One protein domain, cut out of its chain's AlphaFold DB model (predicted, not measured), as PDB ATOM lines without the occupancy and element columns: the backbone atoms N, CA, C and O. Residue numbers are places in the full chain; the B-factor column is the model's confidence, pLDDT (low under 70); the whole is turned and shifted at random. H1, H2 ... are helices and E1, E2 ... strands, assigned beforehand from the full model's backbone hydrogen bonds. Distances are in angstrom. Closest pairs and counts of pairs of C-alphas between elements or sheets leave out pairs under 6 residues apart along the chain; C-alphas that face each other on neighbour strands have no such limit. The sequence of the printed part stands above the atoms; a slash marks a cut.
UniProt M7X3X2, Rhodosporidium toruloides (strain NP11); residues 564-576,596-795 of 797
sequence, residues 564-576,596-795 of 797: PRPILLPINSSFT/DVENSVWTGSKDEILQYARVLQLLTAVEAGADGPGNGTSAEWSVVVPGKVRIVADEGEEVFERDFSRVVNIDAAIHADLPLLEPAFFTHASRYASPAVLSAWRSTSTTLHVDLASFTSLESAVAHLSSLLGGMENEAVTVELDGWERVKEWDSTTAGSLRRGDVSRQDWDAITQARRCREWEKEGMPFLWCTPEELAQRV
ATOM      1  N   PRO A 564      24.977 -56.390  -2.862       73.50
ATOM      2  CA  PRO A 564      24.736 -55.036  -3.367       73.50
ATOM      3  C   PRO A 564      25.979 -54.170  -3.185       73.50
ATOM      4  O   PRO A 564      26.373 -53.888  -2.064       73.50
ATOM      5  N   ARG A 565      26.593 -53.784  -4.305       78.00
ATOM      6  CA  ARG A 565      27.730 -52.864  -4.359       78.00
ATOM      7  C   ARG A 565      27.468 -51.747  -5.362       78.00
ATOM      8  O   ARG A 565      26.735 -51.990  -6.328       78.00
ATOM      9  N   PRO A 566      28.056 -50.551  -5.177       82.44
ATOM     10  CA  PRO A 566      27.994 -49.511  -6.187       82.44
ATOM     11  C   PRO A 566      28.603 -49.988  -7.509       82.44
ATOM     12  O   PRO A 566      29.635 -50.662  -7.526       82.44
ATOM     13  N   ILE A 567      27.965 -49.635  -8.619       83.88
ATOM     14  CA  ILE A 567      28.407 -49.972  -9.969       83.88
ATOM     15  C   ILE A 567      28.777 -48.688 -10.699       83.88
ATOM     16  O   ILE A 567      27.938 -47.817 -10.915       83.88
ATOM     17  N   LEU A 568      30.030 -48.595 -11.119       87.56
ATOM     18  CA  LEU A 568      30.522 -47.578 -12.030       87.56
ATOM     19  C   LEU A 568      30.246 -48.045 -13.463       87.56
ATOM     20  O   LEU A 568      30.764 -49.072 -13.909       87.56
ATOM     21  N   LEU A 569      29.412 -47.297 -14.175       83.81
ATOM     22  CA  LEU A 569      28.969 -47.598 -15.525       83.81
ATOM     23  C   LEU A 569      29.544 -46.566 -16.505       83.81
ATOM     24  O   LEU A 569      29.120 -45.413 -16.484       83.81
ATOM     25  N   PRO A 570      30.479 -46.935 -17.391       79.44
ATOM     26  CA  PRO A 570      30.976 -46.025 -18.405       79.44
ATOM     27  C   PRO A 570      29.921 -45.782 -19.488       79.44
ATOM     28  O   PRO A 570      29.442 -46.714 -20.134       79.44
ATOM     29  N   ILE A 571      29.621 -44.514 -19.737       72.88
ATOM     30  CA  ILE A 571      28.798 -44.055 -20.849       72.88
ATOM     31  C   ILE A 571      29.709 -43.453 -21.905       72.88
ATOM     32  O   ILE A 571      30.493 -42.546 -21.646       72.88
ATOM     33  N   ASN A 572      29.624 -43.994 -23.115       62.38
ATOM     34  CA  ASN A 572      30.348 -43.460 -24.253       62.38
ATOM     35  C   ASN A 572      29.532 -42.318 -24.876       62.38
ATOM     36  O   ASN A 572      28.465 -42.558 -25.438       62.38
ATOM     37  N   SER A 573      30.045 -41.092 -24.848       49.38
ATOM     38  CA  SER A 573      29.435 -39.929 -25.512       49.38
ATOM     39  C   SER A 573      29.369 -40.045 -27.044       49.38
ATOM     40  O   SER A 573      28.617 -39.310 -27.682       49.38
ATOM     41  N   SER A 574      30.104 -40.986 -27.656       43.78
ATOM     42  CA  SER A 574      29.980 -41.329 -29.087       43.78
ATOM     43  C   SER A 574      28.907 -42.389 -29.383       43.78
ATOM     44  O   SER A 574      28.755 -42.815 -30.533       43.78
ATOM     45  N   PHE A 575      28.118 -42.787 -28.378       40.00
ATOM     46  CA  PHE A 575      26.905 -43.574 -28.568       40.00
ATOM     47  C   PHE A 575      25.916 -42.783 -29.434       40.00
ATOM     48  O   PHE A 575      25.236 -41.864 -28.981       40.00
ATOM     49  N   THR A 576      25.851 -43.129 -30.717       36.56
ATOM     50  CA  THR A 576      24.752 -42.726 -31.587       36.56
ATOM     51  C   THR A 576      23.701 -43.826 -31.493       36.56
ATOM     52  O   THR A 576      23.868 -44.868 -32.132       36.56
ATOM     53  N   ASP A 596      21.617 -51.403 -23.670       53.03
ATOM     54  CA  ASP A 596      22.673 -50.658 -24.382       53.03
ATOM     55  C   ASP A 596      24.091 -51.042 -23.941       53.03
ATOM     56  O   ASP A 596      25.003 -51.014 -24.759       53.03
ATOM     57  N   VAL A 597      24.292 -51.484 -22.694       58.62
ATOM     58  CA  VAL A 597      25.613 -51.926 -22.200       58.62
ATOM     59  C   VAL A 597      26.030 -53.259 -22.825       58.62
ATOM     60  O   VAL A 597      27.178 -53.417 -23.231       58.62
ATOM     61  N   GLU A 598      25.096 -54.200 -22.978       58.78
ATOM     62  CA  GLU A 598      25.343 -55.483 -23.658       58.78
ATOM     63  C   GLU A 598      25.740 -55.295 -25.125       58.78
ATOM     64  O   GLU A 598      26.561 -56.047 -25.644       58.78
ATOM     65  N   ASN A 599      25.223 -54.246 -25.765       62.59
ATOM     66  CA  ASN A 599      25.562 -53.870 -27.136       62.59
ATOM     67  C   ASN A 599      26.545 -52.692 -27.201       62.59
ATOM     68  O   ASN A 599      26.726 -52.100 -28.267       62.59
ATOM     69  N   SER A 600      27.159 -52.320 -26.072       70.19
ATOM     70  CA  SER A 600      27.992 -51.124 -26.013       70.19
ATOM     71  C   SER A 600      29.288 -51.356 -26.770       70.19
ATOM     72  O   SER A 600      29.998 -52.346 -26.569       70.19
ATOM     73  N   VAL A 601      29.588 -50.405 -27.650       75.44
ATOM     74  CA  VAL A 601      30.833 -50.359 -28.403       75.44
ATOM     75  C   VAL A 601      31.555 -49.074 -28.028       75.44
ATOM     76  O   VAL A 601      31.061 -47.969 -28.271       75.44
ATOM     77  N   TRP A 602      32.734 -49.208 -27.432       79.25
ATOM     78  CA  TRP A 602      33.620 -48.073 -27.201       79.25
ATOM     79  C   TRP A 602      34.488 -47.851 -28.440       79.25
ATOM     80  O   TRP A 602      35.122 -48.794 -28.899       79.25
ATOM     81  N   THR A 603      34.512 -46.642 -29.006       79.94
ATOM     82  CA  THR A 603      35.239 -46.361 -30.258       79.94
ATOM     83  C   THR A 603      36.362 -45.357 -30.036       79.94
ATOM     84  O   THR A 603      36.120 -44.303 -29.460       79.94
ATOM     85  N   GLY A 604      37.559 -45.644 -30.549       79.31
ATOM     86  CA  GLY A 604      38.666 -44.683 -30.563       79.31
ATOM     87  C   GLY A 604      39.948 -45.255 -31.159       79.31
ATOM     88  O   GLY A 604      39.953 -46.353 -31.725       79.31
ATOM     89  N   SER A 605      41.034 -44.495 -31.062       80.19
ATOM     90  CA  SER A 605      42.352 -44.923 -31.531       80.19
ATOM     91  C   SER A 605      42.963 -45.982 -30.607       80.19
ATOM     92  O   SER A 605      42.510 -46.233 -29.485       80.19
ATOM     93  N   LYS A 606      44.053 -46.600 -31.069       77.69
ATOM     94  CA  LYS A 606      44.779 -47.635 -30.317       77.69
ATOM     95  C   LYS A 606      45.226 -47.161 -28.928       77.69
ATOM     96  O   LYS A 606      45.175 -47.931 -27.973       77.69
ATOM     97  N   ASP A 607      45.718 -45.929 -28.829       78.56
ATOM     98  CA  ASP A 607      46.237 -45.374 -27.574       78.56
ATOM     99  C   ASP A 607      45.111 -44.914 -26.642       78.56
ATOM    100  O   ASP A 607      45.205 -45.077 -25.425       78.56
ATOM    101  N   GLU A 608      44.010 -44.429 -27.210       82.12
ATOM    102  CA  GLU A 608      42.844 -43.998 -26.441       82.12
ATOM    103  C   GLU A 608      42.151 -45.186 -25.765       82.12
ATOM    104  O   GLU A 608      41.803 -45.104 -24.590       82.12
ATOM    105  N   ILE A 609      42.033 -46.319 -26.465       81.19
ATOM    106  CA  ILE A 609      41.456 -47.561 -25.926       81.19
ATOM    107  C   ILE A 609      42.280 -48.102 -24.767       81.19
ATOM    108  O   ILE A 609      41.728 -48.513 -23.746       81.19
ATOM    109  N   LEU A 610      43.607 -48.088 -24.908       79.88
ATOM    110  CA  LEU A 610      44.498 -48.538 -23.847       79.88
ATOM    111  C   LEU A 610      44.390 -47.634 -22.617       79.88
ATOM    112  O   LEU A 610      44.305 -48.130 -21.495       79.88
ATOM    113  N   GLN A 611      44.377 -46.316 -22.813       82.19
ATOM    114  CA  GLN A 611      44.222 -45.378 -21.706       82.19
ATOM    115  C   GLN A 611      42.869 -45.554 -21.008       82.19
ATOM    116  O   GLN A 611      42.819 -45.611 -19.781       82.19
ATOM    117  N   TYR A 612      41.792 -45.712 -21.777       83.94
ATOM    118  CA  TYR A 612      40.458 -45.998 -21.259       83.94
ATOM    119  C   TYR A 612      40.431 -47.281 -20.416       83.94
ATOM    120  O   TYR A 612      39.983 -47.258 -19.269       83.94
ATOM    121  N   ALA A 613      40.989 -48.382 -20.932       82.56
ATOM    122  CA  ALA A 613      41.047 -49.647 -20.207       82.56
ATOM    123  C   ALA A 613      41.863 -49.552 -18.914       82.56
ATOM    124  O   ALA A 613      41.408 -50.029 -17.874       82.56
ATOM    125  N   ARG A 614      43.020 -48.874 -18.941       83.75
ATOM    126  CA  ARG A 614      43.818 -48.623 -17.731       83.75
ATOM    127  C   ARG A 614      43.020 -47.859 -16.686       83.75
ATOM    128  O   ARG A 614      43.046 -48.242 -15.525       83.75
ATOM    129  N   VAL A 615      42.302 -46.805 -17.070       86.44
ATOM    130  CA  VAL A 615      41.513 -46.020 -16.111       86.44
ATOM    131  C   VAL A 615      40.386 -46.848 -15.504       86.44
ATOM    132  O   VAL A 615      40.216 -46.795 -14.291       86.44
ATOM    133  N   LEU A 616      39.679 -47.674 -16.282       86.69
ATOM    134  CA  LEU A 616      38.672 -48.589 -15.729       86.69
ATOM    135  C   LEU A 616      39.281 -49.580 -14.722       86.69
ATOM    136  O   LEU A 616      38.731 -49.757 -13.638       86.69
ATOM    137  N   GLN A 617      40.437 -50.176 -15.042       85.06
ATOM    138  CA  GLN A 617      41.153 -51.071 -14.124       85.06
ATOM    139  C   GLN A 617      41.629 -50.345 -12.857       85.06
ATOM    140  O   GLN A 617      41.570 -50.897 -11.759       85.06
ATOM    141  N   LEU A 618      42.090 -49.100 -12.984       86.56
ATOM    142  CA  LEU A 618      42.531 -48.304 -11.842       86.56
ATOM    143  C   LEU A 618      41.356 -47.897 -10.956       86.56
ATOM    144  O   LEU A 618      41.477 -47.985  -9.743       86.56
ATOM    145  N   LEU A 619      40.206 -47.535 -11.531       87.81
ATOM    146  CA  LEU A 619      38.992 -47.241 -10.766       87.81
ATOM    147  C   LEU A 619      38.534 -48.445  -9.929       87.81
ATOM    148  O   LEU A 619      38.038 -48.254  -8.827       87.81
ATOM    149  N   THR A 620      38.745 -49.681 -10.389       84.69
ATOM    150  CA  THR A 620      38.490 -50.880  -9.568       84.69
ATOM    151  C   THR A 620      39.544 -51.157  -8.492       84.69
ATOM    152  O   THR A 620      39.266 -51.912  -7.568       84.69
ATOM    153  N   ALA A 621      40.743 -50.582  -8.605       85.25
ATOM    154  CA  ALA A 621      41.897 -50.867  -7.744       85.25
ATOM    155  C   ALA A 621      42.085 -49.848  -6.596       85.25
ATOM    156  O   ALA A 621      43.129 -49.831  -5.937       85.25
ATOM    157  N   VAL A 622      41.105 -48.966  -6.390       83.81
ATOM    158  CA  VAL A 622      41.119 -47.890  -5.388       83.81
ATOM    159  C   VAL A 622      40.054 -48.129  -4.311       83.81
ATOM    160  O   VAL A 622      39.046 -48.789  -4.559       83.81
ATOM    161  N   GLU A 623      40.266 -47.588  -3.110       70.81
ATOM    162  CA  GLU A 623      39.324 -47.709  -1.985       70.81
ATOM    163  C   GLU A 623      38.168 -46.702  -2.078       70.81
ATOM    164  O   GLU A 623      38.383 -45.496  -2.251       70.81
ATOM    165  N   ALA A 624      36.936 -47.180  -1.870       60.12
ATOM    166  CA  ALA A 624      35.823 -46.309  -1.515       60.12
ATOM    167  C   ALA A 624      35.670 -46.254   0.009       60.12
ATOM    168  O   ALA A 624      35.505 -47.280   0.667       60.12
ATOM    169  N   GLY A 625      35.659 -45.044   0.565       52.06
ATOM    170  CA  GLY A 625      35.405 -44.825   1.989       52.06
ATOM    171  C   GLY A 625      36.638 -44.357   2.766       52.06
ATOM    172  O   GLY A 625      37.611 -45.076   2.931       52.06
ATOM    173  N   ALA A 626      36.522 -43.110   3.221       45.94
ATOM    174  CA  ALA A 626      37.442 -42.202   3.904       45.94
ATOM    175  C   ALA A 626      38.539 -42.742   4.851       45.94
ATOM    176  O   ALA A 626      38.283 -43.466   5.812       45.94
ATOM    177  N   ASP A 627      39.730 -42.158   4.676       46.62
ATOM    178  CA  ASP A 627      40.417 -41.308   5.664       46.62
ATOM    179  C   ASP A 627      40.138 -41.617   7.146       46.62
ATOM    180  O   ASP A 627      39.395 -40.916   7.836       46.62
ATOM    181  N   GLY A 628      40.831 -42.619   7.681       44.03
ATOM    182  CA  GLY A 628      40.984 -42.765   9.124       44.03
ATOM    183  C   GLY A 628      41.479 -44.144   9.549       44.03
ATOM    184  O   GLY A 628      40.882 -45.151   9.174       44.03
ATOM    185  N   PRO A 629      42.529 -44.239  10.386       37.44
ATOM    186  CA  PRO A 629      42.930 -45.514  10.952       37.44
ATOM    187  C   PRO A 629      41.888 -45.933  11.997       37.44
ATOM    188  O   PRO A 629      41.895 -45.426  13.118       37.44
ATOM    189  N   GLY A 630      41.002 -46.870  11.643       39.28
ATOM    190  CA  GLY A 630      40.406 -47.750  12.650       39.28
ATOM    191  C   GLY A 630      38.915 -48.074  12.602       39.28
ATOM    192  O   GLY A 630      38.461 -48.610  13.603       39.28
ATOM    193  N   ASN A 631      38.144 -47.801  11.540       40.50
ATOM    194  CA  ASN A 631      36.743 -48.280  11.492       40.50
ATOM    195  C   ASN A 631      36.132 -48.355  10.072       40.50
ATOM    196  O   ASN A 631      34.991 -47.957   9.859       40.50
ATOM    197  N   GLY A 632      36.891 -48.834   9.083       38.75
ATOM    198  CA  GLY A 632      36.415 -48.925   7.701       38.75
ATOM    199  C   GLY A 632      35.563 -50.169   7.447       38.75
ATOM    200  O   GLY A 632      36.105 -51.261   7.304       38.75
ATOM    201  N   THR A 633      34.247 -50.009   7.330       41.47
ATOM    202  CA  THR A 633      33.468 -50.814   6.380       41.47
ATOM    203  C   THR A 633      33.530 -50.086   5.041       41.47
ATOM    204  O   THR A 633      32.699 -49.236   4.753       41.47
ATOM    205  N   SER A 634      34.582 -50.335   4.257       52.09
ATOM    206  CA  SER A 634      34.717 -49.771   2.910       52.09
ATOM    207  C   SER A 634      33.657 -50.379   1.994       52.09
ATOM    208  O   SER A 634      33.564 -51.603   1.892       52.09
ATOM    209  N   ALA A 635      32.873 -49.549   1.305       52.50
ATOM    210  CA  ALA A 635      32.091 -50.032   0.174       52.50
ATOM    211  C   ALA A 635      33.065 -50.438  -0.937       52.50
ATOM    212  O   ALA A 635      33.799 -49.605  -1.454       52.50
ATOM    213  N   GLU A 636      33.086 -51.698  -1.343       72.69
ATOM    214  CA  GLU A 636      33.753 -52.060  -2.595       72.69
ATOM    215  C   GLU A 636      32.825 -51.687  -3.752       72.69
ATOM    216  O   GLU A 636      31.651 -52.048  -3.722       72.69
ATOM    217  N   TRP A 637      33.312 -50.971  -4.766       81.06
ATOM    218  CA  TRP A 637      32.557 -50.728  -6.000       81.06
ATOM    219  C   TRP A 637      33.035 -51.632  -7.133       81.06
ATOM    220  O   TRP A 637      34.177 -52.080  -7.157       81.06
ATOM    221  N   SER A 638      32.161 -51.874  -8.102       84.25
ATOM    222  CA  SER A 638      32.467 -52.588  -9.340       84.25
ATOM    223  C   SER A 638      32.502 -51.639 -10.524       84.25
ATOM    224  O   SER A 638      31.713 -50.704 -10.569       84.25
ATOM    225  N   VAL A 639      33.326 -51.923 -11.531       86.50
ATOM    226  CA  VAL A 639      33.279 -51.205 -12.815       86.50
ATOM    227  C   VAL A 639      32.743 -52.140 -13.886       86.50
ATOM    228  O   VAL A 639      33.317 -53.199 -14.138       86.50
ATOM    229  N   VAL A 640      31.653 -51.746 -14.537       84.25
ATOM    230  CA  VAL A 640      31.134 -52.462 -15.705       84.25
ATOM    231  C   VAL A 640      31.939 -52.049 -16.928       84.25
ATOM    232  O   VAL A 640      32.134 -50.863 -17.169       84.25
ATOM    233  N   VAL A 641      32.419 -53.011 -17.708       82.94
ATOM    234  CA  VAL A 641      33.176 -52.737 -18.934       82.94
ATOM    235  C   VAL A 641      32.272 -52.813 -20.170       82.94
ATOM    236  O   VAL A 641      31.269 -53.533 -20.144       82.94
ATOM    237  N   PRO A 642      32.600 -52.104 -21.268       79.88
ATOM    238  CA  PRO A 642      31.865 -52.244 -22.519       79.88
ATOM    239  C   PRO A 642      31.862 -53.682 -23.039       79.88
ATOM    240  O   PRO A 642      32.795 -54.442 -22.789       79.88
ATOM    241  N   GLY A 643      30.845 -54.042 -23.823       75.06
ATOM    242  CA  GLY A 643      30.816 -55.350 -24.485       75.06
ATOM    243  C   GLY A 643      31.927 -55.467 -25.523       75.06
ATOM    244  O   GLY A 643      32.678 -56.444 -25.548       75.06
ATOM    245  N   LYS A 644      32.070 -54.430 -26.352       78.38
ATOM    246  CA  LYS A 644      33.058 -54.389 -27.425       78.38
ATOM    247  C   LYS A 644      33.818 -53.072 -27.476       78.38
ATOM    248  O   LYS A 644      33.361 -52.025 -27.019       78.38
ATOM    249  N   VAL A 645      34.975 -53.128 -28.111       79.38
ATOM    250  CA  VAL A 645      35.776 -51.983 -28.523       79.38
ATOM    251  C   VAL A 645      35.899 -51.977 -30.037       79.38
ATOM    252  O   VAL A 645      36.084 -53.022 -30.657       79.38
ATOM    253  N   ARG A 646      35.808 -50.796 -30.636       80.56
ATOM    254  CA  ARG A 646      36.025 -50.541 -32.054       80.56
ATOM    255  C   ARG A 646      37.225 -49.629 -32.207       80.56
ATOM    256  O   ARG A 646      37.243 -48.510 -31.703       80.56
ATOM    257  N   ILE A 647      38.222 -50.113 -32.922       77.62
ATOM    258  CA  ILE A 647      39.500 -49.434 -33.056       77.62
ATOM    259  C   ILE A 647      39.552 -48.829 -34.443       77.62
ATOM    260  O   ILE A 647      39.451 -49.546 -35.437       77.62
ATOM    261  N   VAL A 648      39.682 -47.508 -34.496       78.31
ATOM    262  CA  VAL A 648      39.792 -46.761 -35.749       78.31
ATOM    263  C   VAL A 648      41.276 -46.564 -36.045       78.31
ATOM    264  O   VAL A 648      42.000 -46.017 -35.212       78.31
ATOM    265  N   ALA A 649      41.754 -47.051 -37.193       66.62
ATOM    266  CA  ALA A 649      43.118 -46.787 -37.640       66.62
ATOM    267  C   ALA A 649      43.302 -45.308 -38.014       66.62
ATOM    268  O   ALA A 649      42.425 -44.707 -38.639       66.62
ATOM    269  N   ASP A 650      44.475 -44.752 -37.696       57.62
ATOM    270  CA  ASP A 650      44.811 -43.335 -37.907       57.62
ATOM    271  C   ASP A 650      44.747 -42.894 -39.391       57.62
ATOM    272  O   ASP A 650      44.668 -41.700 -39.675       57.62
ATOM    273  N   GLU A 651      44.734 -43.842 -40.342       55.34
ATOM    274  CA  GLU A 651      44.737 -43.593 -41.797       55.34
ATOM    275  C   GLU A 651      43.470 -44.079 -42.545       55.34
ATOM    276  O   GLU A 651      43.442 -44.092 -43.773       55.34
ATOM    277  N   GLY A 652      42.378 -44.388 -41.831       51.78
ATOM    278  CA  GLY A 652      41.023 -44.208 -42.378       51.78
ATOM    279  C   GLY A 652      40.317 -45.354 -43.116       51.78
ATOM    280  O   GLY A 652      39.217 -45.109 -43.598       51.78
ATOM    281  N   GLU A 653      40.836 -46.583 -43.179       53.38
ATOM    282  CA  GLU A 653      40.087 -47.699 -43.811       53.38
ATOM    283  C   GLU A 653      39.955 -48.953 -42.929       53.38
ATOM    284  O   GLU A 653      38.947 -49.652 -43.010       53.38
ATOM    285  N   GLU A 654      40.905 -49.232 -42.029       56.91
ATOM    286  CA  GLU A 654      40.818 -50.422 -41.173       56.91
ATOM    287  C   GLU A 654      40.177 -50.098 -39.820       56.91
ATOM    288  O   GLU A 654      40.780 -49.495 -38.927       56.91
ATOM    289  N   VAL A 655      38.921 -50.518 -39.682       68.88
ATOM    290  CA  VAL A 655      38.184 -50.538 -38.420       68.88
ATOM    291  C   VAL A 655      38.050 -51.987 -37.988       68.88
ATOM    292  O   VAL A 655      37.500 -52.803 -38.726       68.88
ATOM    293  N   PHE A 656      38.513 -52.310 -36.785       73.75
ATOM    294  CA  PHE A 656      38.328 -53.644 -36.221       73.75
ATOM    295  C   PHE A 656      37.598 -53.574 -34.884       73.75
ATOM    296  O   PHE A 656      37.813 -52.666 -34.082       73.75
ATOM    297  N   GLU A 657      36.697 -54.528 -34.666       77.81
ATOM    298  CA  GLU A 657      35.861 -54.632 -33.472       77.81
ATOM    299  C   GLU A 657      36.250 -55.891 -32.686       77.81
ATOM    300  O   GLU A 657      36.470 -56.953 -33.276       77.81
ATOM    301  N   ARG A 658      36.387 -55.779 -31.360       74.31
ATOM    302  CA  ARG A 658      36.832 -56.863 -30.464       74.31
ATOM    303  C   ARG A 658      36.121 -56.787 -29.117       74.31
ATOM    304  O   ARG A 658      35.669 -55.719 -28.727       74.31
ATOM    305  N   ASP A 659      36.082 -57.892 -28.380       76.06
ATOM    306  CA  ASP A 659      35.618 -57.887 -26.987       76.06
ATOM    307  C   ASP A 659      36.542 -57.057 -26.097       76.06
ATOM    308  O   ASP A 659      37.767 -57.071 -26.265       76.06
ATOM    309  N   PHE A 660      35.966 -56.392 -25.096       78.62
ATOM    310  CA  PHE A 660      36.739 -55.562 -24.177       78.62
ATOM    311  C   PHE A 660      37.751 -56.356 -23.342       78.62
ATOM    312  O   PHE A 660      38.862 -55.872 -23.132       78.62
ATOM    313  N   SER A 661      37.441 -57.592 -22.926       73.38
ATOM    314  CA  SER A 661      38.384 -58.425 -22.158       73.38
ATOM    315  C   SER A 661      39.664 -58.770 -22.906       73.38
ATOM    316  O   SER A 661      40.622 -59.218 -22.283       73.38
ATOM    317  N   ARG A 662      39.734 -58.511 -24.219       71.50
ATOM    318  CA  ARG A 662      41.013 -58.531 -24.929       71.50
ATOM    319  C   ARG A 662      41.936 -57.436 -24.426       71.50
ATOM    320  O   ARG A 662      43.101 -57.722 -24.234       71.50
ATOM    321  N   VAL A 663      41.429 -56.226 -24.206       74.44
ATOM    322  CA  VAL A 663      42.208 -55.016 -23.891       74.44
ATOM    323  C   VAL A 663      42.686 -54.983 -22.432       74.44
ATOM    324  O   VAL A 663      43.628 -54.267 -22.094       74.44
ATOM    325  N   VAL A 664      42.053 -55.758 -21.553       75.00
ATOM    326  CA  VAL A 664      42.345 -55.782 -20.115       75.00
ATOM    327  C   VAL A 664      43.587 -56.618 -19.824       75.00
ATOM    328  O   VAL A 664      43.727 -57.741 -20.304       75.00
ATOM    329  N   ASN A 665      44.457 -56.112 -18.945       76.06
ATOM    330  CA  ASN A 665      45.515 -56.929 -18.352       76.06
ATOM    331  C   ASN A 665      44.936 -57.926 -17.349       76.06
ATOM    332  O   ASN A 665      44.800 -57.587 -16.176       76.06
ATOM    333  N   ILE A 666      44.593 -59.131 -17.816       75.50
ATOM    334  CA  ILE A 666      43.987 -60.193 -16.996       75.50
ATOM    335  C   ILE A 666      44.918 -60.616 -15.853       75.50
ATOM    336  O   ILE A 666      44.451 -60.790 -14.728       75.50
ATOM    337  N   ASP A 667      46.229 -60.728 -16.104       74.56
ATOM    338  CA  ASP A 667      47.208 -61.030 -15.054       74.56
ATOM    339  C   ASP A 667      47.144 -59.983 -13.944       74.56
ATOM    340  O   ASP A 667      46.900 -60.325 -12.787       74.56
ATOM    341  N   ALA A 668      47.293 -58.706 -14.293       77.12
ATOM    342  CA  ALA A 668      47.267 -57.634 -13.305       77.12
ATOM    343  C   ALA A 668      45.892 -57.501 -12.625       77.12
ATOM    344  O   ALA A 668      45.824 -57.241 -11.427       77.12
ATOM    345  N   ALA A 669      44.803 -57.735 -13.363       77.88
ATOM    346  CA  ALA A 669      43.447 -57.669 -12.831       77.88
ATOM    347  C   ALA A 669      43.170 -58.742 -11.772       77.88
ATOM    348  O   ALA A 669      42.522 -58.462 -10.768       77.88
ATOM    349  N   ILE A 670      43.675 -59.960 -11.976       76.50
ATOM    350  CA  ILE A 670      43.511 -61.050 -11.011       76.50
ATOM    351  C   ILE A 670      44.368 -60.837  -9.769       76.50
ATOM    352  O   ILE A 670      43.874 -61.039  -8.665       76.50
ATOM    353  N   HIS A 671      45.624 -60.405  -9.919       76.00
ATOM    354  CA  HIS A 671      46.488 -60.169  -8.756       76.00
ATOM    355  C   HIS A 671      46.018 -58.977  -7.909       76.00
ATOM    356  O   HIS A 671      46.239 -58.962  -6.703       76.00
ATOM    357  N   ALA A 672      45.324 -58.015  -8.521       76.31
ATOM    358  CA  ALA A 672      44.708 -56.893  -7.823       76.31
ATOM    359  C   ALA A 672      43.252 -57.149  -7.376       76.31
ATOM    360  O   ALA A 672      42.612 -56.218  -6.901       76.31
ATOM    361  N   ASP A 673      42.722 -58.368  -7.549       76.12
ATOM    362  CA  ASP A 673      41.328 -58.749  -7.254       76.12
ATOM    363  C   ASP A 673      40.300 -57.698  -7.714       76.12
ATOM    364  O   ASP A 673      39.501 -57.174  -6.935       76.12
ATOM    365  N   LEU A 674      40.377 -57.324  -8.997       79.94
ATOM    366  CA  LEU A 674      39.551 -56.251  -9.547       79.94
ATOM    367  C   LEU A 674      38.094 -56.711  -9.741       79.94
ATOM    368  O   LEU A 674      37.848 -57.678 -10.469       79.94
ATOM    369  N   PRO A 675      37.100 -55.991  -9.186       79.31
ATOM    370  CA  PRO A 675      35.678 -56.271  -9.395       79.31
ATOM    371  C   PRO A 675      35.150 -55.687 -10.723       79.31
ATOM    372  O   PRO A 675      34.202 -54.895 -10.742       79.31
ATOM    373  N   LEU A 676      35.774 -56.068 -11.842       81.56
ATOM    374  CA  LEU A 676      35.318 -55.740 -13.199       81.56
ATOM    375  C   LEU A 676      34.123 -56.615 -13.584       81.56
ATOM    376  O   LEU A 676      34.123 -57.800 -13.278       81.56
ATOM    377  N   LEU A 677      33.127 -56.042 -14.262       81.38
ATOM    378  CA  LEU A 677      31.917 -56.754 -14.680       81.38
ATOM    379  C   LEU A 677      31.744 -56.669 -16.201       81.38
ATOM    380  O   LEU A 677      31.510 -55.586 -16.742       81.38
ATOM    381  N   GLU A 678      31.815 -57.800 -16.905       78.31
ATOM    382  CA  GLU A 678      31.401 -57.867 -18.318       78.31
ATOM    383  C   GLU A 678      29.867 -57.799 -18.452       78.31
ATOM    384  O   GLU A 678      29.156 -58.219 -17.540       78.31
ATOM    385  N   PRO A 679      29.288 -57.370 -19.591       74.44
ATOM    386  CA  PRO A 679      27.827 -57.325 -19.726       74.44
ATOM    387  C   PRO A 679      27.136 -58.685 -19.509       74.44
ATOM    388  O   PRO A 679      26.046 -58.759 -18.933       74.44
ATOM    389  N   ALA A 680      27.803 -59.782 -19.887       71.44
ATOM    390  CA  ALA A 680      27.318 -61.149 -19.684       71.44
ATOM    391  C   ALA A 680      27.155 -61.534 -18.198       71.44
ATOM    392  O   ALA A 680      26.364 -62.432 -17.880       71.44
ATOM    393  N   PHE A 681      27.836 -60.829 -17.289       77.06
ATOM    394  CA  PHE A 681      27.801 -61.060 -15.848       77.06
ATOM    395  C   PHE A 681      26.374 -61.133 -15.306       77.06
ATOM    396  O   PHE A 681      26.036 -62.082 -14.608       77.06
ATOM    397  N   PHE A 682      25.489 -60.192 -15.654       75.75
ATOM    398  CA  PHE A 682      24.143 -60.165 -15.072       75.75
ATOM    399  C   PHE A 682      23.235 -61.293 -15.573       75.75
ATOM    400  O   PHE A 682      22.371 -61.777 -14.835       75.75
ATOM    401  N   THR A 683      23.419 -61.715 -16.826       74.56
ATOM    402  CA  THR A 683      22.724 -62.886 -17.374       74.56
ATOM    403  C   THR A 683      23.084 -64.122 -16.561       74.56
ATOM    404  O   THR A 683      22.209 -64.892 -16.160       74.56
ATOM    405  N   HIS A 684      24.358 -64.276 -16.231       72.19
ATOM    406  CA  HIS A 684      24.823 -65.353 -15.380       72.19
ATOM    407  C   HIS A 684      24.392 -65.181 -13.914       72.19
ATOM    408  O   HIS A 684      23.896 -66.147 -13.321       72.19
ATOM    409  N   ALA A 685      24.560 -64.000 -13.323       77.00
ATOM    410  CA  ALA A 685      24.250 -63.725 -11.925       77.00
ATOM    411  C   ALA A 685      22.787 -64.062 -11.596       77.00
ATOM    412  O   ALA A 685      22.498 -64.484 -10.483       77.00
ATOM    413  N   SER A 686      21.878 -64.015 -12.578       77.94
ATOM    414  CA  SER A 686      20.465 -64.411 -12.426       77.94
ATOM    415  C   SER A 686      20.217 -65.848 -11.979       77.94
ATOM    416  O   SER A 686      19.126 -66.161 -11.503       77.94
ATOM    417  N   ARG A 687      21.219 -66.724 -12.104       77.25
ATOM    418  CA  ARG A 687      21.160 -68.099 -11.593       77.25
ATOM    419  C   ARG A 687      21.365 -68.170 -10.081       77.25
ATOM    420  O   ARG A 687      20.869 -69.100  -9.457       77.25
ATOM    421  N   TYR A 688      22.099 -67.212  -9.518       77.75
ATOM    422  CA  TYR A 688      22.562 -67.226  -8.128       77.75
ATOM    423  C   TYR A 688      21.948 -66.095  -7.291       77.75
ATOM    424  O   TYR A 688      21.837 -66.207  -6.074       77.75
ATOM    425  N   ALA A 689      21.510 -65.020  -7.942       76.62
ATOM    426  CA  ALA A 689      20.932 -63.840  -7.328       76.62
ATOM    427  C   ALA A 689      19.436 -63.731  -7.626       76.62
ATOM    428  O   ALA A 689      18.975 -63.994  -8.739       76.62
ATOM    429  N   SER A 690      18.666 -63.293  -6.628       78.31
ATOM    430  CA  SER A 690      17.234 -63.062  -6.813       78.31
ATOM    431  C   SER A 690      16.982 -61.932  -7.824       78.31
ATOM    432  O   SER A 690      17.797 -61.010  -7.942       78.31
ATOM    433  N   PRO A 691      15.812 -61.913  -8.493       75.88
ATOM    434  CA  PRO A 691      15.423 -60.784  -9.330       75.88
ATOM    435  C   PRO A 691      15.474 -59.444  -8.590       75.88
ATOM    436  O   PRO A 691      15.743 -58.435  -9.223       75.88
ATOM    437  N   ALA A 692      15.259 -59.429  -7.269       72.38
ATOM    438  CA  ALA A 692      15.351 -58.222  -6.452       72.38
ATOM    439  C   ALA A 692      16.796 -57.730  -6.283       72.38
ATOM    440  O   ALA A 692      17.020 -56.531  -6.366       72.38
ATOM    441  N   VAL A 693      17.772 -58.628  -6.106       72.69
ATOM    442  CA  VAL A 693      19.201 -58.267  -6.027       72.69
ATOM    443  C   VAL A 693      19.697 -57.747  -7.372       72.69
ATOM    444  O   VAL A 693      20.282 -56.673  -7.446       72.69
ATOM    445  N   LEU A 694      19.380 -58.457  -8.457       73.75
ATOM    446  CA  LEU A 694      19.732 -57.998  -9.799       73.75
ATOM    447  C   LEU A 694      19.018 -56.704 -10.182       73.75
ATOM    448  O   LEU A 694      19.599 -55.862 -10.855       73.75
ATOM    449  N   SER A 695      17.756 -56.548  -9.779       69.44
ATOM    450  CA  SER A 695      17.015 -55.298  -9.942       69.44
ATOM    451  C   SER A 695      17.637 -54.193  -9.098       69.44
ATOM    452  O   SER A 695      17.762 -53.090  -9.595       69.44
ATOM    453  N   ALA A 696      18.111 -54.462  -7.883       70.19
ATOM    454  CA  ALA A 696      18.835 -53.463  -7.107       70.19
ATOM    455  C   ALA A 696      20.089 -53.003  -7.866       70.19
ATOM    456  O   ALA A 696      20.278 -51.814  -8.067       70.19
ATOM    457  N   TRP A 697      20.885 -53.926  -8.406       73.50
ATOM    458  CA  TRP A 697      22.068 -53.564  -9.196       73.50
ATOM    459  C   TRP A 697      21.745 -52.831 -10.508       73.50
ATOM    460  O   TRP A 697      22.545 -52.032 -10.981       73.50
ATOM    461  N   ARG A 698      20.595 -53.126 -11.130       67.00
ATOM    462  CA  ARG A 698      20.219 -52.614 -12.463       67.00
ATOM    463  C   ARG A 698      19.302 -51.395 -12.445       67.00
ATOM    464  O   ARG A 698      19.215 -50.698 -13.447       67.00
ATOM    465  N   SER A 699      18.520 -51.213 -11.392       53.53
ATOM    466  CA  SER A 699      17.325 -50.367 -11.408       53.53
ATOM    467  C   SER A 699      17.076 -49.663 -10.080       53.53
ATOM    468  O   SER A 699      15.918 -49.393  -9.743       53.53
ATOM    469  N   THR A 700      18.109 -49.399  -9.283       55.56
ATOM    470  CA  THR A 700      17.914 -48.528  -8.128       55.56
ATOM    471  C   THR A 700      17.501 -47.137  -8.568       55.56
ATOM    472  O   THR A 700      17.883 -46.631  -9.617       55.56
ATOM    473  N   SER A 701      16.675 -46.507  -7.740       52.34
ATOM    474  CA  SER A 701      16.208 -45.134  -7.934       52.34
ATOM    475  C   SER A 701      17.329 -44.090  -7.858       52.34
ATOM    476  O   SER A 701      17.065 -42.912  -8.086       52.34
ATOM    477  N   THR A 702      18.550 -44.509  -7.522       70.69
ATOM    478  CA  THR A 702      19.717 -43.652  -7.325       70.69
ATOM    479  C   THR A 702      20.732 -43.932  -8.431       70.69
ATOM    480  O   THR A 702      21.700 -44.668  -8.241       70.69
ATOM    481  N   THR A 703      20.486 -43.343  -9.601       77.75
ATOM    482  CA  THR A 703      21.503 -43.185 -10.644       77.75
ATOM    483  C   THR A 703      22.166 -41.826 -10.466       77.75
ATOM    484  O   THR A 703      21.482 -40.801 -10.409       77.75
ATOM    485  N   LEU A 704      23.492 -41.811 -10.364       82.44
ATOM    486  CA  LEU A 704      24.296 -40.599 -10.231       82.44
ATOM    487  C   LEU A 704      25.097 -40.401 -11.512       82.44
ATOM    488  O   LEU A 704      25.704 -41.344 -11.999       82.44
ATOM    489  N   HIS A 705      25.124 -39.186 -12.050       84.62
ATOM    490  CA  HIS A 705      25.925 -38.877 -13.233       84.62
ATOM    491  C   HIS A 705      27.196 -38.144 -12.818       84.62
ATOM    492  O   HIS A 705      27.132 -37.139 -12.106       84.62
ATOM    493  N   VAL A 706      28.340 -38.635 -13.284       85.62
ATOM    494  CA  VAL A 706      29.659 -38.057 -13.038       85.62
ATOM    495  C   VAL A 706      30.332 -37.817 -14.384       85.62
ATOM    496  O   VAL A 706      30.711 -38.747 -15.095       85.62
ATOM    497  N   ASP A 707      30.490 -36.544 -14.731       87.44
ATOM    498  CA  ASP A 707      31.249 -36.133 -15.907       87.44
ATOM    499  C   ASP A 707      32.745 -36.133 -15.572       87.44
ATOM    500  O   ASP A 707      33.229 -35.268 -14.831       87.44
ATOM    501  N   LEU A 708      33.492 -37.090 -16.127       86.25
ATOM    502  CA  LEU A 708      34.934 -37.189 -15.927       86.25
ATOM    503  C   LEU A 708      35.677 -35.966 -16.481       86.25
ATOM    504  O   LEU A 708      36.770 -35.653 -16.007       86.25
ATOM    505  N   ALA A 709      35.079 -35.215 -17.414       85.56
ATOM    506  CA  ALA A 709      35.668 -33.990 -17.941       85.56
ATOM    507  C   ALA A 709      35.724 -32.843 -16.923       85.56
ATOM    508  O   ALA A 709      36.458 -31.873 -17.133       85.56
ATOM    509  N   SER A 710      34.992 -32.955 -15.812       89.56
ATOM    510  CA  SER A 710      35.048 -31.992 -14.709       89.56
ATOM    511  C   SER A 710      36.299 -32.137 -13.828       89.56
ATOM    512  O   SER A 710      36.563 -31.262 -13.001       89.56
ATOM    513  N   PHE A 711      37.101 -33.190 -14.030       90.88
ATOM    514  CA  PHE A 711      38.288 -33.486 -13.230       90.88
ATOM    515  C   PHE A 711      39.576 -33.379 -14.047       90.88
ATOM    516  O   PHE A 711      39.650 -33.751 -15.219       90.88
ATOM    517  N   THR A 712      40.636 -32.901 -13.398       88.44
ATOM    518  CA  THR A 712      41.959 -32.737 -14.018       88.44
ATOM    519  C   THR A 712      42.867 -33.953 -13.834       88.44
ATOM    520  O   THR A 712      43.949 -33.988 -14.407       88.44
ATOM    521  N   SER A 713      42.473 -34.911 -12.990       88.19
ATOM    522  CA  SER A 713      43.290 -36.068 -12.605       88.19
ATOM    523  C   SER A 713      42.431 -37.228 -12.093       88.19
ATOM    524  O   SER A 713      41.306 -37.007 -11.620       88.19
ATOM    525  N   LEU A 714      42.989 -38.442 -12.121       86.50
ATOM    526  CA  LEU A 714      42.352 -39.635 -11.561       86.50
ATOM    527  C   LEU A 714      42.114 -39.475 -10.054       86.50
ATOM    528  O   LEU A 714      41.043 -39.815  -9.568       86.50
ATOM    529  N   GLU A 715      43.060 -38.880  -9.332       87.69
ATOM    530  CA  GLU A 715      42.991 -38.596  -7.897       87.69
ATOM    531  C   GLU A 715      41.774 -37.742  -7.557       87.69
ATOM    532  O   GLU A 715      41.020 -38.074  -6.646       87.69
ATOM    533  N   SER A 716      41.551 -36.659  -8.308       88.56
ATOM    534  CA  SER A 716      40.394 -35.788  -8.086       88.56
ATOM    535  C   SER A 716      39.063 -36.478  -8.393       88.56
ATOM    536  O   SER A 716      38.085 -36.236  -7.688       88.56
ATOM    537  N   ALA A 717      39.028 -37.354  -9.403       89.44
ATOM    538  CA  ALA A 717      37.833 -38.117  -9.746       89.44
ATOM    539  C   ALA A 717      37.535 -39.192  -8.690       89.44
ATOM    540  O   ALA A 717      36.404 -39.299  -8.226       89.44
ATOM    541  N   VAL A 718      38.553 -39.934  -8.247       87.94
ATOM    542  CA  VAL A 718      38.435 -40.940  -7.182       87.94
ATOM    543  C   VAL A 718      38.023 -40.286  -5.870       87.94
ATOM    544  O   VAL A 718      37.067 -40.740  -5.258       87.94
ATOM    545  N   ALA A 719      38.647 -39.174  -5.469       86.00
ATOM    546  CA  ALA A 719      38.252 -38.451  -4.259       86.00
ATOM    547  C   ALA A 719      36.781 -38.003  -4.306       86.00
ATOM    548  O   ALA A 719      36.070 -38.078  -3.300       86.00
ATOM    549  N   HIS A 720      36.304 -37.574  -5.479       88.06
ATOM    550  CA  HIS A 720      34.896 -37.250  -5.673       88.06
ATOM    551  C   HIS A 720      34.001 -38.487  -5.567       88.06
ATOM    552  O   HIS A 720      33.017 -38.437  -4.839       88.06
ATOM    553  N   LEU A 721      34.349 -39.594  -6.230       87.25
ATOM    554  CA  LEU A 721      33.599 -40.852  -6.165       87.25
ATOM    555  C   LEU A 721      33.553 -41.423  -4.742       87.25
ATOM    556  O   LEU A 721      32.481 -41.802  -4.283       87.25
ATOM    557  N   SER A 722      34.669 -41.428  -4.011       83.88
ATOM    558  CA  SER A 722      34.733 -41.907  -2.622       83.88
ATOM    559  C   SER A 722      33.899 -41.035  -1.683       83.88
ATOM    560  O   SER A 722      33.234 -41.558  -0.794       83.88
ATOM    561  N   SER A 723      33.896 -39.714  -1.890       83.69
ATOM    562  CA  SER A 723      33.025 -38.785  -1.155       83.69
ATOM    563  C   SER A 723      31.550 -38.996  -1.502       83.69
ATOM    564  O   SER A 723      30.697 -39.023  -0.617       83.69
ATOM    565  N   LEU A 724      31.255 -39.188  -2.790       83.19
ATOM    566  CA  LEU A 724      29.908 -39.394  -3.305       83.19
ATOM    567  C   LEU A 724      29.299 -40.693  -2.787       83.19
ATOM    568  O   LEU A 724      28.126 -40.691  -2.446       83.19
ATOM    569  N   LEU A 725      30.083 -41.773  -2.749       80.38
ATOM    570  CA  LEU A 725      29.644 -43.128  -2.408       80.38
ATOM    571  C   LEU A 725      29.815 -43.478  -0.921       80.38
ATOM    572  O   LEU A 725      29.328 -44.519  -0.476       80.38
ATOM    573  N   GLY A 726      30.465 -42.612  -0.139       76.25
ATOM    574  CA  GLY A 726      30.642 -42.800   1.298       76.25
ATOM    575  C   GLY A 726      29.303 -42.919   2.034       76.25
ATOM    576  O   GLY A 726      28.427 -42.066   1.889       76.25
ATOM    577  N   GLY A 727      29.138 -43.975   2.837       69.56
ATOM    578  CA  GLY A 727      27.909 -44.236   3.592       69.56
ATOM    579  C   GLY A 727      26.774 -44.895   2.796       69.56
ATOM    580  O   GLY A 727      25.713 -45.135   3.368       69.56
ATOM    581  N   MET A 728      26.983 -45.231   1.516       72.94
ATOM    582  CA  MET A 728      26.033 -45.995   0.686       72.94
ATOM    583  C   MET A 728      26.412 -47.483   0.568       72.94
ATOM    584  O   MET A 728      26.028 -48.162  -0.376       72.94
ATOM    585  N   GLU A 729      27.138 -48.018   1.555       68.38
ATOM    586  CA  GLU A 729      27.698 -49.384   1.567       68.38
ATOM    587  C   GLU A 729      26.649 -50.500   1.462       68.38
ATOM    588  O   GLU A 729      26.950 -51.596   1.003       68.38
ATOM    589  N   ASN A 730      25.412 -50.226   1.880       69.38
ATOM    590  CA  ASN A 730      24.303 -51.182   1.841       69.38
ATOM    591  C   ASN A 730      23.294 -50.879   0.723       69.38
ATOM    592  O   ASN A 730      22.250 -51.532   0.630       69.38
ATOM    593  N   GLU A 731      23.571 -49.871  -0.104       72.44
ATOM    594  CA  GLU A 731      22.711 -49.450  -1.199       72.44
ATOM    595  C   GLU A 731      23.328 -49.883  -2.528       72.44
ATOM    596  O   GLU A 731      24.517 -49.712  -2.784       72.44
ATOM    597  N   ALA A 732      22.508 -50.437  -3.417       74.31
ATOM    598  CA  ALA A 732      22.938 -50.595  -4.796       74.31
ATOM    599  C   ALA A 732      22.804 -49.227  -5.487       74.31
ATOM    600  O   ALA A 732      21.710 -48.685  -5.614       74.31
ATOM    601  N   VAL A 733      23.920 -48.632  -5.890       79.19
ATOM    602  CA  VAL A 733      23.967 -47.317  -6.548       79.19
ATOM    603  C   VAL A 733      24.645 -47.484  -7.892       79.19
ATOM    604  O   VAL A 733      25.690 -48.126  -7.969       79.19
ATOM    605  N   THR A 734      24.087 -46.885  -8.939       82.25
ATOM    606  CA  THR A 734      24.739 -46.860 -10.250       82.25
ATOM    607  C   THR A 734      25.290 -45.467 -10.502       82.25
ATOM    608  O   THR A 734      24.556 -44.483 -10.436       82.25
ATOM    609  N   VAL A 735      26.584 -45.378 -10.791       84.38
ATOM    610  CA  VAL A 735      27.254 -44.133 -11.164       84.38
ATOM    611  C   VAL A 735      27.606 -44.189 -12.637       84.38
ATOM    612  O   VAL A 735      28.459 -44.963 -13.054       84.38
ATOM    613  N   GLU A 736      26.959 -43.351 -13.425       85.62
ATOM    614  CA  GLU A 736      27.229 -43.196 -14.842       85.62
ATOM    615  C   GLU A 736      28.420 -42.254 -15.048       85.62
ATOM    616  O   GLU A 736      28.374 -41.088 -14.654       85.62
ATOM    617  N   LEU A 737      29.488 -42.769 -15.652       85.88
ATOM    618  CA  LEU A 737      30.725 -42.049 -15.939       85.88
ATOM    619  C   LEU A 737      30.735 -41.600 -17.407       85.88
ATOM    620  O   LEU A 737      30.803 -42.448 -18.296       85.88
ATOM    621  N   ASP A 738      30.714 -40.295 -17.667       83.00
ATOM    622  CA  ASP A 738      30.805 -39.700 -19.017       83.00
ATOM    623  C   ASP A 738      32.089 -38.853 -19.164       83.00
ATOM    624  O   ASP A 738      32.916 -38.817 -18.256       83.00
ATOM    625  N   GLY A 739      32.310 -38.183 -20.297       79.44
ATOM    626  CA  GLY A 739      33.406 -37.219 -20.462       79.44
ATOM    627  C   GLY A 739      34.783 -37.848 -20.695       79.44
ATOM    628  O   GLY A 739      35.812 -37.210 -20.461       79.44
ATOM    629  N   TRP A 740      34.820 -39.089 -21.187       82.56
ATOM    630  CA  TRP A 740      36.035 -39.900 -21.361       82.56
ATOM    631  C   TRP A 740      37.126 -39.277 -22.242       82.56
ATOM    632  O   TRP A 740      38.296 -39.628 -22.108       82.56
ATOM    633  N   GLU A 741      36.784 -38.312 -23.093       77.81
ATOM    634  CA  GLU A 741      37.749 -37.559 -23.901       77.81
ATOM    635  C   GLU A 741      38.843 -36.889 -23.054       77.81
ATOM    636  O   GLU A 741      40.007 -36.865 -23.453       77.81
ATOM    637  N   ARG A 742      38.506 -36.403 -21.852       81.00
ATOM    638  CA  ARG A 742      39.476 -35.762 -20.947       81.00
ATOM    639  C   ARG A 742      40.419 -36.736 -20.255       81.00
ATOM    640  O   ARG A 742      41.523 -36.350 -19.882       81.00
ATOM    641  N   VAL A 743      40.031 -38.003 -20.142       82.94
ATOM    642  CA  VAL A 743      40.834 -39.051 -19.489       82.94
ATOM    643  C   VAL A 743      42.128 -39.343 -20.265       82.94
ATOM    644  O   VAL A 743      43.109 -39.829 -19.697       82.94
ATOM    645  N   LYS A 744      42.177 -38.974 -21.553       79.50
ATOM    646  CA  LYS A 744      43.374 -39.046 -22.407       79.50
ATOM    647  C   LYS A 744      44.546 -38.226 -21.856       79.50
ATOM    648  O   LYS A 744      45.697 -38.586 -22.079       79.50
ATOM    649  N   GLU A 745      44.253 -37.145 -21.136       82.19
ATOM    650  CA  GLU A 745      45.251 -36.220 -20.586       82.19
ATOM    651  C   GLU A 745      45.722 -36.627 -19.177       82.19
ATOM    652  O   GLU A 745      46.649 -36.020 -18.641       82.19
ATOM    653  N   TRP A 746      45.101 -37.639 -18.557       86.44
ATOM    654  CA  TRP A 746      45.415 -38.042 -17.185       86.44
ATOM    655  C   TRP A 746      46.697 -38.877 -17.109       86.44
ATOM    656  O   TRP A 746      46.825 -39.919 -17.757       86.44
ATOM    657  N   ASP A 747      47.619 -38.465 -16.237       82.88
ATOM    658  CA  ASP A 747      48.830 -39.228 -15.931       82.88
ATOM    659  C   ASP A 747      48.569 -40.288 -14.851       82.88
ATOM    660  O   ASP A 747      48.729 -40.061 -13.649       82.88
ATOM    661  N   SER A 748      48.202 -41.487 -15.298       76.62
ATOM    662  CA  SER A 748      47.933 -42.637 -14.430       76.62
ATOM    663  C   SER A 748      49.165 -43.171 -13.689       76.62
ATOM    664  O   SER A 748      49.008 -43.941 -12.741       76.62
ATOM    665  N   THR A 749      50.386 -42.761 -14.057       73.19
ATOM    666  CA  THR A 749      51.611 -43.225 -13.380       73.19
ATOM    667  C   THR A 749      51.830 -42.562 -12.020       73.19
ATOM    668  O   THR A 749      52.560 -43.093 -11.182       73.19
ATOM    669  N   THR A 750      51.163 -41.433 -11.770       74.12
ATOM    670  CA  THR A 750      51.280 -40.676 -10.514       74.12
ATOM    671  C   THR A 750      50.273 -41.099  -9.439       74.12
ATOM    672  O   THR A 750      50.495 -40.827  -8.260       74.12
ATOM    673  N   ALA A 751      49.278 -41.911  -9.808       76.00
ATOM    674  CA  ALA A 751      48.156 -42.323  -8.961       76.00
ATOM    675  C   ALA A 751      48.476 -43.361  -7.875       76.00
ATOM    676  O   ALA A 751      47.570 -43.886  -7.230       76.00
ATOM    677  N   GLY A 752      49.753 -43.660  -7.620       77.62
ATOM    678  CA  GLY A 752      50.165 -44.686  -6.654       77.62
ATOM    679  C   GLY A 752      49.673 -44.461  -5.219       77.62
ATOM    680  O   GLY A 752      49.601 -45.419  -4.452       77.62
ATOM    681  N   SER A 753      49.308 -43.228  -4.849       80.62
ATOM    682  CA  SER A 753      48.706 -42.918  -3.543       80.62
ATOM    683  C   SER A 753      47.250 -43.367  -3.401       80.62
ATOM    684  O   SER A 753      46.765 -43.414  -2.278       80.62
ATOM    685  N   LEU A 754      46.556 -43.679  -4.501       81.38
ATOM    686  CA  LEU A 754      45.153 -44.120  -4.494       81.38
ATOM    687  C   LEU A 754      44.999 -45.639  -4.340       81.38
ATOM    688  O   LEU A 754      43.893 -46.128  -4.125       81.38
ATOM    689  N   ARG A 755      46.094 -46.387  -4.498       84.81
ATOM    690  CA  ARG A 755      46.123 -47.851  -4.486       84.81
ATOM    691  C   ARG A 755      45.535 -48.407  -3.184       84.81
ATOM    692  O   ARG A 755      46.030 -48.068  -2.108       84.81
ATOM    693  N   ARG A 756      44.571 -49.327  -3.304       81.88
ATOM    694  CA  ARG A 756      44.012 -50.104  -2.183       81.88
ATOM    695  C   ARG A 756      45.115 -50.821  -1.395       81.88
ATOM    696  O   ARG A 756      46.119 -51.254  -1.966       81.88
ATOM    697  N   GLY A 757      44.964 -50.911  -0.074       76.94
ATOM    698  CA  GLY A 757      46.030 -51.376   0.823       76.94
ATOM    699  C   GLY A 757      46.510 -52.815   0.579       76.94
ATOM    700  O   GLY A 757      47.672 -53.127   0.845       76.94
ATOM    701  N   ASP A 758      45.638 -53.671   0.054       74.81
ATOM    702  CA  ASP A 758      45.882 -55.080  -0.282       74.81
ATOM    703  C   ASP A 758      46.500 -55.292  -1.683       74.81
ATOM    704  O   ASP A 758      47.088 -56.342  -1.938       74.81
ATOM    705  N   VAL A 759      46.433 -54.302  -2.582       80.31
ATOM    706  CA  VAL A 759      47.009 -54.388  -3.930       80.31
ATOM    707  C   VAL A 759      48.514 -54.171  -3.834       80.31
ATOM    708  O   VAL A 759      48.983 -53.128  -3.369       80.31
ATOM    709  N   SER A 760      49.320 -55.128  -4.297       84.06
ATOM    710  CA  SER A 760      50.779 -54.992  -4.236       84.06
ATOM    711  C   SER A 760      51.279 -53.865  -5.150       84.06
ATOM    712  O   SER A 760      50.617 -53.439  -6.097       84.06
ATOM    713  N   ARG A 761      52.467 -53.319  -4.861       85.19
ATOM    714  CA  ARG A 761      53.023 -52.228  -5.679       85.19
ATOM    715  C   ARG A 761      53.353 -52.724  -7.082       85.19
ATOM    716  O   ARG A 761      53.175 -51.995  -8.044       85.19
ATOM    717  N   GLN A 762      53.791 -53.975  -7.172       84.25
ATOM    718  CA  GLN A 762      54.076 -54.642  -8.430       84.25
ATOM    719  C   GLN A 762      52.815 -54.777  -9.291       84.25
ATOM    720  O   GLN A 762      52.877 -54.494 -10.485       84.25
ATOM    721  N   ASP A 763      51.681 -55.150  -8.697       81.31
ATOM    722  CA  ASP A 763      50.421 -55.313  -9.433       81.31
ATOM    723  C   ASP A 763      49.863 -53.961  -9.876       81.31
ATOM    724  O   ASP A 763      49.455 -53.797 -11.024       81.31
ATOM    725  N   TRP A 764      49.945 -52.949  -9.008       85.50
ATOM    726  CA  TRP A 764      49.604 -51.574  -9.367       85.50
ATOM    727  C   TRP A 764      50.457 -51.043 -10.527       85.50
ATOM    728  O   TRP A 764      49.939 -50.486 -11.500       85.50
ATOM    729  N   ASP A 765      51.774 -51.248 -10.457       83.69
ATOM    730  CA  ASP A 765      52.696 -50.877 -11.527       83.69
ATOM    731  C   ASP A 765      52.367 -51.651 -12.819       83.69
ATOM    732  O   ASP A 765      52.422 -51.086 -13.910       83.69
ATOM    733  N   ALA A 766      51.942 -52.914 -12.724       78.56
ATOM    734  CA  ALA A 766      51.526 -53.712 -13.876       78.56
ATOM    735  C   ALA A 766      50.234 -53.194 -14.542       78.56
ATOM    736  O   ALA A 766      50.132 -53.243 -15.773       78.56
ATOM    737  N   ILE A 767      49.274 -52.670 -13.768       79.25
ATOM    738  CA  ILE A 767      48.064 -52.014 -14.299       79.25
ATOM    739  C   ILE A 767      48.442 -50.689 -14.979       79.25
ATOM    740  O   ILE A 767      48.111 -50.467 -16.145       79.25
ATOM    741  N   THR A 768      49.180 -49.817 -14.284       79.88
ATOM    742  CA  THR A 768      49.538 -48.474 -14.788       79.88
ATOM    743  C   THR A 768      50.470 -48.516 -16.001       79.88
ATOM    744  O   THR A 768      50.388 -47.663 -16.885       79.88
ATOM    745  N   GLN A 769      51.340 -49.525 -16.086       74.62
ATOM    746  CA  GLN A 769      52.331 -49.658 -17.152       74.62
ATOM    747  C   GLN A 769      51.923 -50.642 -18.256       74.62
ATOM    748  O   GLN A 769      52.740 -50.886 -19.149       74.62
ATOM    749  N   ALA A 770      50.701 -51.192 -18.243       70.31
ATOM    750  CA  ALA A 770      50.224 -52.169 -19.229       70.31
ATOM    751  C   ALA A 770      50.472 -51.685 -20.669       70.31
ATOM    752  O   ALA A 770      50.016 -50.609 -21.038       70.31
ATOM    753  N   ARG A 771      51.219 -52.427 -21.497       67.69
ATOM    754  CA  ARG A 771      51.661 -51.969 -22.834       67.69
ATOM    755  C   ARG A 771      50.918 -52.673 -23.965       67.69
ATOM    756  O   ARG A 771      50.453 -53.792 -23.804       67.69
ATOM    757  N   ARG A 772      50.892 -52.046 -25.146       65.38
ATOM    758  CA  ARG A 772      50.441 -52.697 -26.386       65.38
ATOM    759  C   ARG A 772      51.417 -53.800 -26.794       65.38
ATOM    760  O   ARG A 772      52.630 -53.581 -26.789       65.38
ATOM    761  N   CYS A 773      50.888 -54.936 -27.227       60.38
ATOM    762  CA  CYS A 773      51.679 -55.967 -27.893       60.38
ATOM    763  C   CYS A 773      51.924 -55.626 -29.355       60.38
ATOM    764  O   CYS A 773      51.155 -54.897 -29.979       60.38
ATOM    765  N   ARG A 774      52.997 -56.172 -29.924       56.34
ATOM    766  CA  ARG A 774      53.200 -56.118 -31.372       56.34
ATOM    767  C   ARG A 774      52.136 -56.998 -32.042       56.34
ATOM    768  O   ARG A 774      51.925 -58.115 -31.590       56.34
ATOM    769  N   GLU A 775      51.514 -56.519 -33.118       57.56
ATOM    770  CA  GLU A 775      50.519 -57.271 -33.907       57.56
ATOM    771  C   GLU A 775      49.204 -57.607 -33.183       57.56
ATOM    772  O   GLU A 775      48.470 -58.487 -33.624       57.56
ATOM    773  N   TRP A 776      48.871 -56.903 -32.097       61.25
ATOM    774  CA  TRP A 776      47.625 -57.117 -31.347       61.25
ATOM    775  C   TRP A 776      46.355 -56.872 -32.180       61.25
ATOM    776  O   TRP A 776      45.288 -57.378 -31.849       61.25
ATOM    777  N   GLU A 777      46.463 -56.100 -33.266       58.06
ATOM    778  CA  GLU A 777      45.389 -55.913 -34.244       58.06
ATOM    779  C   GLU A 777      45.011 -57.194 -35.008       58.06
ATOM    780  O   GLU A 777      43.904 -57.279 -35.545       58.06
ATOM    781  N   LYS A 778      45.897 -58.199 -35.060       58.00
ATOM    782  CA  LYS A 778      45.604 -59.463 -35.740       58.00
ATOM    783  C   LYS A 778      44.518 -60.224 -34.993       58.00
ATOM    784  O   LYS A 778      44.508 -60.315 -33.766       58.00
ATOM    785  N   GLU A 779      43.615 -60.812 -35.761       51.53
ATOM    786  CA  GLU A 779      42.583 -61.694 -35.239       51.53
ATOM    787  C   GLU A 779      43.194 -62.813 -34.388       51.53
ATOM    788  O   GLU A 779      44.081 -63.530 -34.839       51.53
ATOM    789  N   GLY A 780      42.732 -62.940 -33.139       51.06
ATOM    790  CA  GLY A 780      43.179 -63.984 -32.202       51.06
ATOM    791  C   GLY A 780      44.335 -63.650 -31.304       51.06
ATOM    792  O   GLY A 780      44.595 -64.406 -30.371       51.06
ATOM    793  N   MET A 781      45.004 -62.526 -31.538       52.31
ATOM    794  CA  MET A 781      46.073 -62.102 -30.654       52.31
ATOM    795  C   MET A 781      45.454 -61.529 -29.371       52.31
ATOM    796  O   MET A 781      44.718 -60.539 -29.440       52.31
ATOM    797  N   PRO A 782      45.700 -62.131 -28.189       50.88
ATOM    798  CA  PRO A 782      45.314 -61.506 -26.935       50.88
ATOM    799  C   PRO A 782      46.105 -60.207 -26.793       50.88
ATOM    800  O   PRO A 782      47.292 -60.139 -27.126       50.88
ATOM    801  N   PHE A 783      45.453 -59.160 -26.303       53.31
ATOM    802  CA  PHE A 783      46.175 -57.955 -25.961       53.31
ATOM    803  C   PHE A 783      46.811 -58.204 -24.587       53.31
ATOM    804  O   PHE A 783      46.121 -58.508 -23.622       53.31
ATOM    805  N   LEU A 784      48.152 -58.164 -24.576       47.16
ATOM    806  CA  LEU A 784      49.095 -58.555 -23.510       47.16
ATOM    807  C   LEU A 784      49.629 -59.998 -23.577       47.16
ATOM    808  O   LEU A 784      49.142 -60.907 -22.922       47.16
ATOM    809  N   TRP A 785      50.736 -60.160 -24.303       44.38
ATOM    810  CA  TRP A 785      51.986 -60.710 -23.778       44.38
ATOM    811  C   TRP A 785      53.169 -60.269 -24.658       44.38
ATOM    812  O   TRP A 785      53.438 -60.827 -25.714       44.38
ATOM    813  N   CYS A 786      53.870 -59.217 -24.241       45.56
ATOM    814  CA  CYS A 786      55.252 -58.981 -24.655       45.56
ATOM    815  C   CYS A 786      56.019 -58.646 -23.379       45.56
ATOM    816  O   CYS A 786      55.895 -57.534 -22.856       45.56
ATOM    817  N   THR A 787      56.785 -59.593 -22.840       37.00
ATOM    818  CA  THR A 787      57.784 -59.232 -21.833       37.00
ATOM    819  C   THR A 787      58.856 -58.362 -22.502       37.00
ATOM    820  O   THR A 787      59.138 -58.516 -23.696       37.00
ATOM    821  N   PRO A 788      59.494 -57.428 -21.773       36.47
ATOM    822  CA  PRO A 788      60.617 -56.649 -22.302       36.47
ATOM    823  C   PRO A 788      61.748 -57.508 -22.906       36.47
ATOM    824  O   PRO A 788      62.531 -57.029 -23.726       36.47
ATOM    825  N   GLU A 789      61.823 -58.782 -22.523       39.31
ATOM    826  CA  GLU A 789      62.840 -59.750 -22.934       39.31
ATOM    827  C   GLU A 789      62.760 -60.122 -24.427       39.31
ATOM    828  O   GLU A 789      63.796 -60.363 -25.051       39.31
ATOM    829  N   GLU A 790      61.585 -60.034 -25.059       36.78
ATOM    830  CA  GLU A 790      61.436 -60.256 -26.509       36.78
ATOM    831  C   GLU A 790      61.932 -59.071 -27.359       36.78
ATOM    832  O   GLU A 790      62.316 -59.235 -28.523       36.78
ATOM    833  N   LEU A 791      62.006 -57.869 -26.775       31.50
ATOM    834  CA  LEU A 791      62.615 -56.694 -27.408       31.50
ATOM    835  C   LEU A 791      64.148 -56.775 -27.402       31.50
ATOM    836  O   LEU A 791      64.794 -56.306 -28.340       31.50
ATOM    837  N   ALA A 792      64.741 -57.421 -26.393       28.89
ATOM    838  CA  ALA A 792      66.192 -57.555 -26.273       28.89
ATOM    839  C   ALA A 792      66.791 -58.563 -27.273       28.89
ATOM    840  O   ALA A 792      67.912 -58.361 -27.745       28.89
ATOM    841  N   GLN A 793      66.049 -59.609 -27.656       29.61
ATOM    842  CA  GLN A 793      66.530 -60.602 -28.629       29.61
ATOM    843  C   GLN A 793      66.535 -60.100 -30.083       29.61
ATOM    844  O   GLN A 793      67.314 -60.603 -30.888       29.61
ATOM    845  N   ARG A 794      65.752 -59.068 -30.430       30.88
ATOM    846  CA  ARG A 794      65.761 -58.486 -31.790       30.88
ATOM    847  C   ARG A 794      66.819 -57.405 -32.024       30.88
ATOM    848  O   ARG A 794      66.989 -56.981 -33.159       30.88
ATOM    849  N   VAL A 795      67.546 -56.976 -30.991       29.41
ATOM    850  CA  VAL A 795      68.666 -56.019 -31.133       29.41
ATOM    851  C   VAL A 795      70.021 -56.745 -31.254       29.41
ATOM    852  O   VAL A 795      71.060 -56.110 -31.427       29.41
TER     853      VAL A 795
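What this domain is: This is residues 564 to 576 and 596 to 795 of the 797 residues of a protein of Rhodosporidium toruloides (strain NP11) (UniProt M7X3X2). The long helix H1 runs through the middle of the body and lies over one face of each of two sheets, with residues 612 to 620 at the four-stranded sheet E3 E1 E7 E6 and residues 606 to 612 at the small sheet E2 E4 E5. H5 covers the same face of the larger sheet near E6 and E7, H6 crosses H1, H8 packs on H1 with H2 beside it, and residues 788 to 795 with H9 stick out as a tail. The printed part has 213 residues, in the order E1 E2 H1 E3 E4 E5 H2 H3 H4 E6 H5 E7 H6 H7 H8 H9; the class is mixed, though under half of the residues are in named elements. The larger sheet is parallel, the smaller mixed; the whole is compact, with a radius of gyration of the C-alphas of 17.6 A and spans of 54 by 40 by 35 A.

Where its parts are: E1 is residues 567 to 570, beginning at C-alpha 567 (28.407, -49.972, -9.969). E2 is 601 to 604, H1 606 to 620 (21.9 A), E3 638 to 640, E4 644 to 648 (13.1 A) and E5 655 to 659 (13.8 A). H2 is 666 to 671, H3 680 to 685, H4 691 to 699, E6 703 to 707 (13.1 A), H5 714 to 725 (16.0 A) and E7 734 to 738 (12.8 A). H6 is 740 to 745, H7 751 to 754, H8 761 to 768 and H9 788 to 793, ending at C-alpha 793 (66.530, -60.602, -28.629).

How they stand to each other: In the parallel sheet, these N and O atoms are within hydrogen-bond range across neighbour strands: N 568 and O 638 at 2.8 A between E1 and E3, N 569 and O 735 at 2.8 A between E1 and E7, and N 706 and O 736 at 2.8 A between E6 and E7. H1 and H5 are on the same face of it, two layers, helices over a sheet. E6, H5, E7 form a strand-helix-strand unit, parallel neighbours with a helix between, its crossover right-handed. H4 only grazes this sheet with residues 696 to 699; H3 is close to H4 but not clearly touching, C-alphas 682 and 694 being 7.2 A apart. H1 is also on the sheet E2 E4 E5, again two layers, at a height of 11.0 A. There E2 and E4 are parallel, with N 646 and O 602 at 2.7 A, and E4 and E5 form a hairpin, with N 645 and O 658 at 2.8 A. H6 touches H1 about perpendicular, at 82 degrees, C-alphas 608 and 744 being 6.4 A apart. H8 touches residues 614 to 618 of H1 at a steep tilt of 41 degrees, opposite ways, C-alphas 614 and 767 being 6.4 A apart. H2 touches H8 at a shallow tilt of 30 degrees, C-alphas 668 and 763 being 5.5 A apart. H7 touches H5, C-alphas 715 and 751 being 6.5 A apart. Every O i to N i+4 pair is within hydrogen-bond range in H1, H2, H3, H4, H5 and H8; H6 has 0 of 2, with 2 of 3 O i to N i+3 pairs, H9 has 1 of 2, and H7 is too short for one.

The domain as a whole: The C-alphas of Ala 692 and Val 795, the farthest apart, are 58.8 A apart. Residues 577 to 595 are not printed, and C-alphas 576 and 596 are 10.9 A apart across the cut. The links H1 to E3 and H8 to H9 are long. The mean pLDDT of the printed part is 71.7; 61 residues are under 70, among them 624 to 635 and 771 to 795.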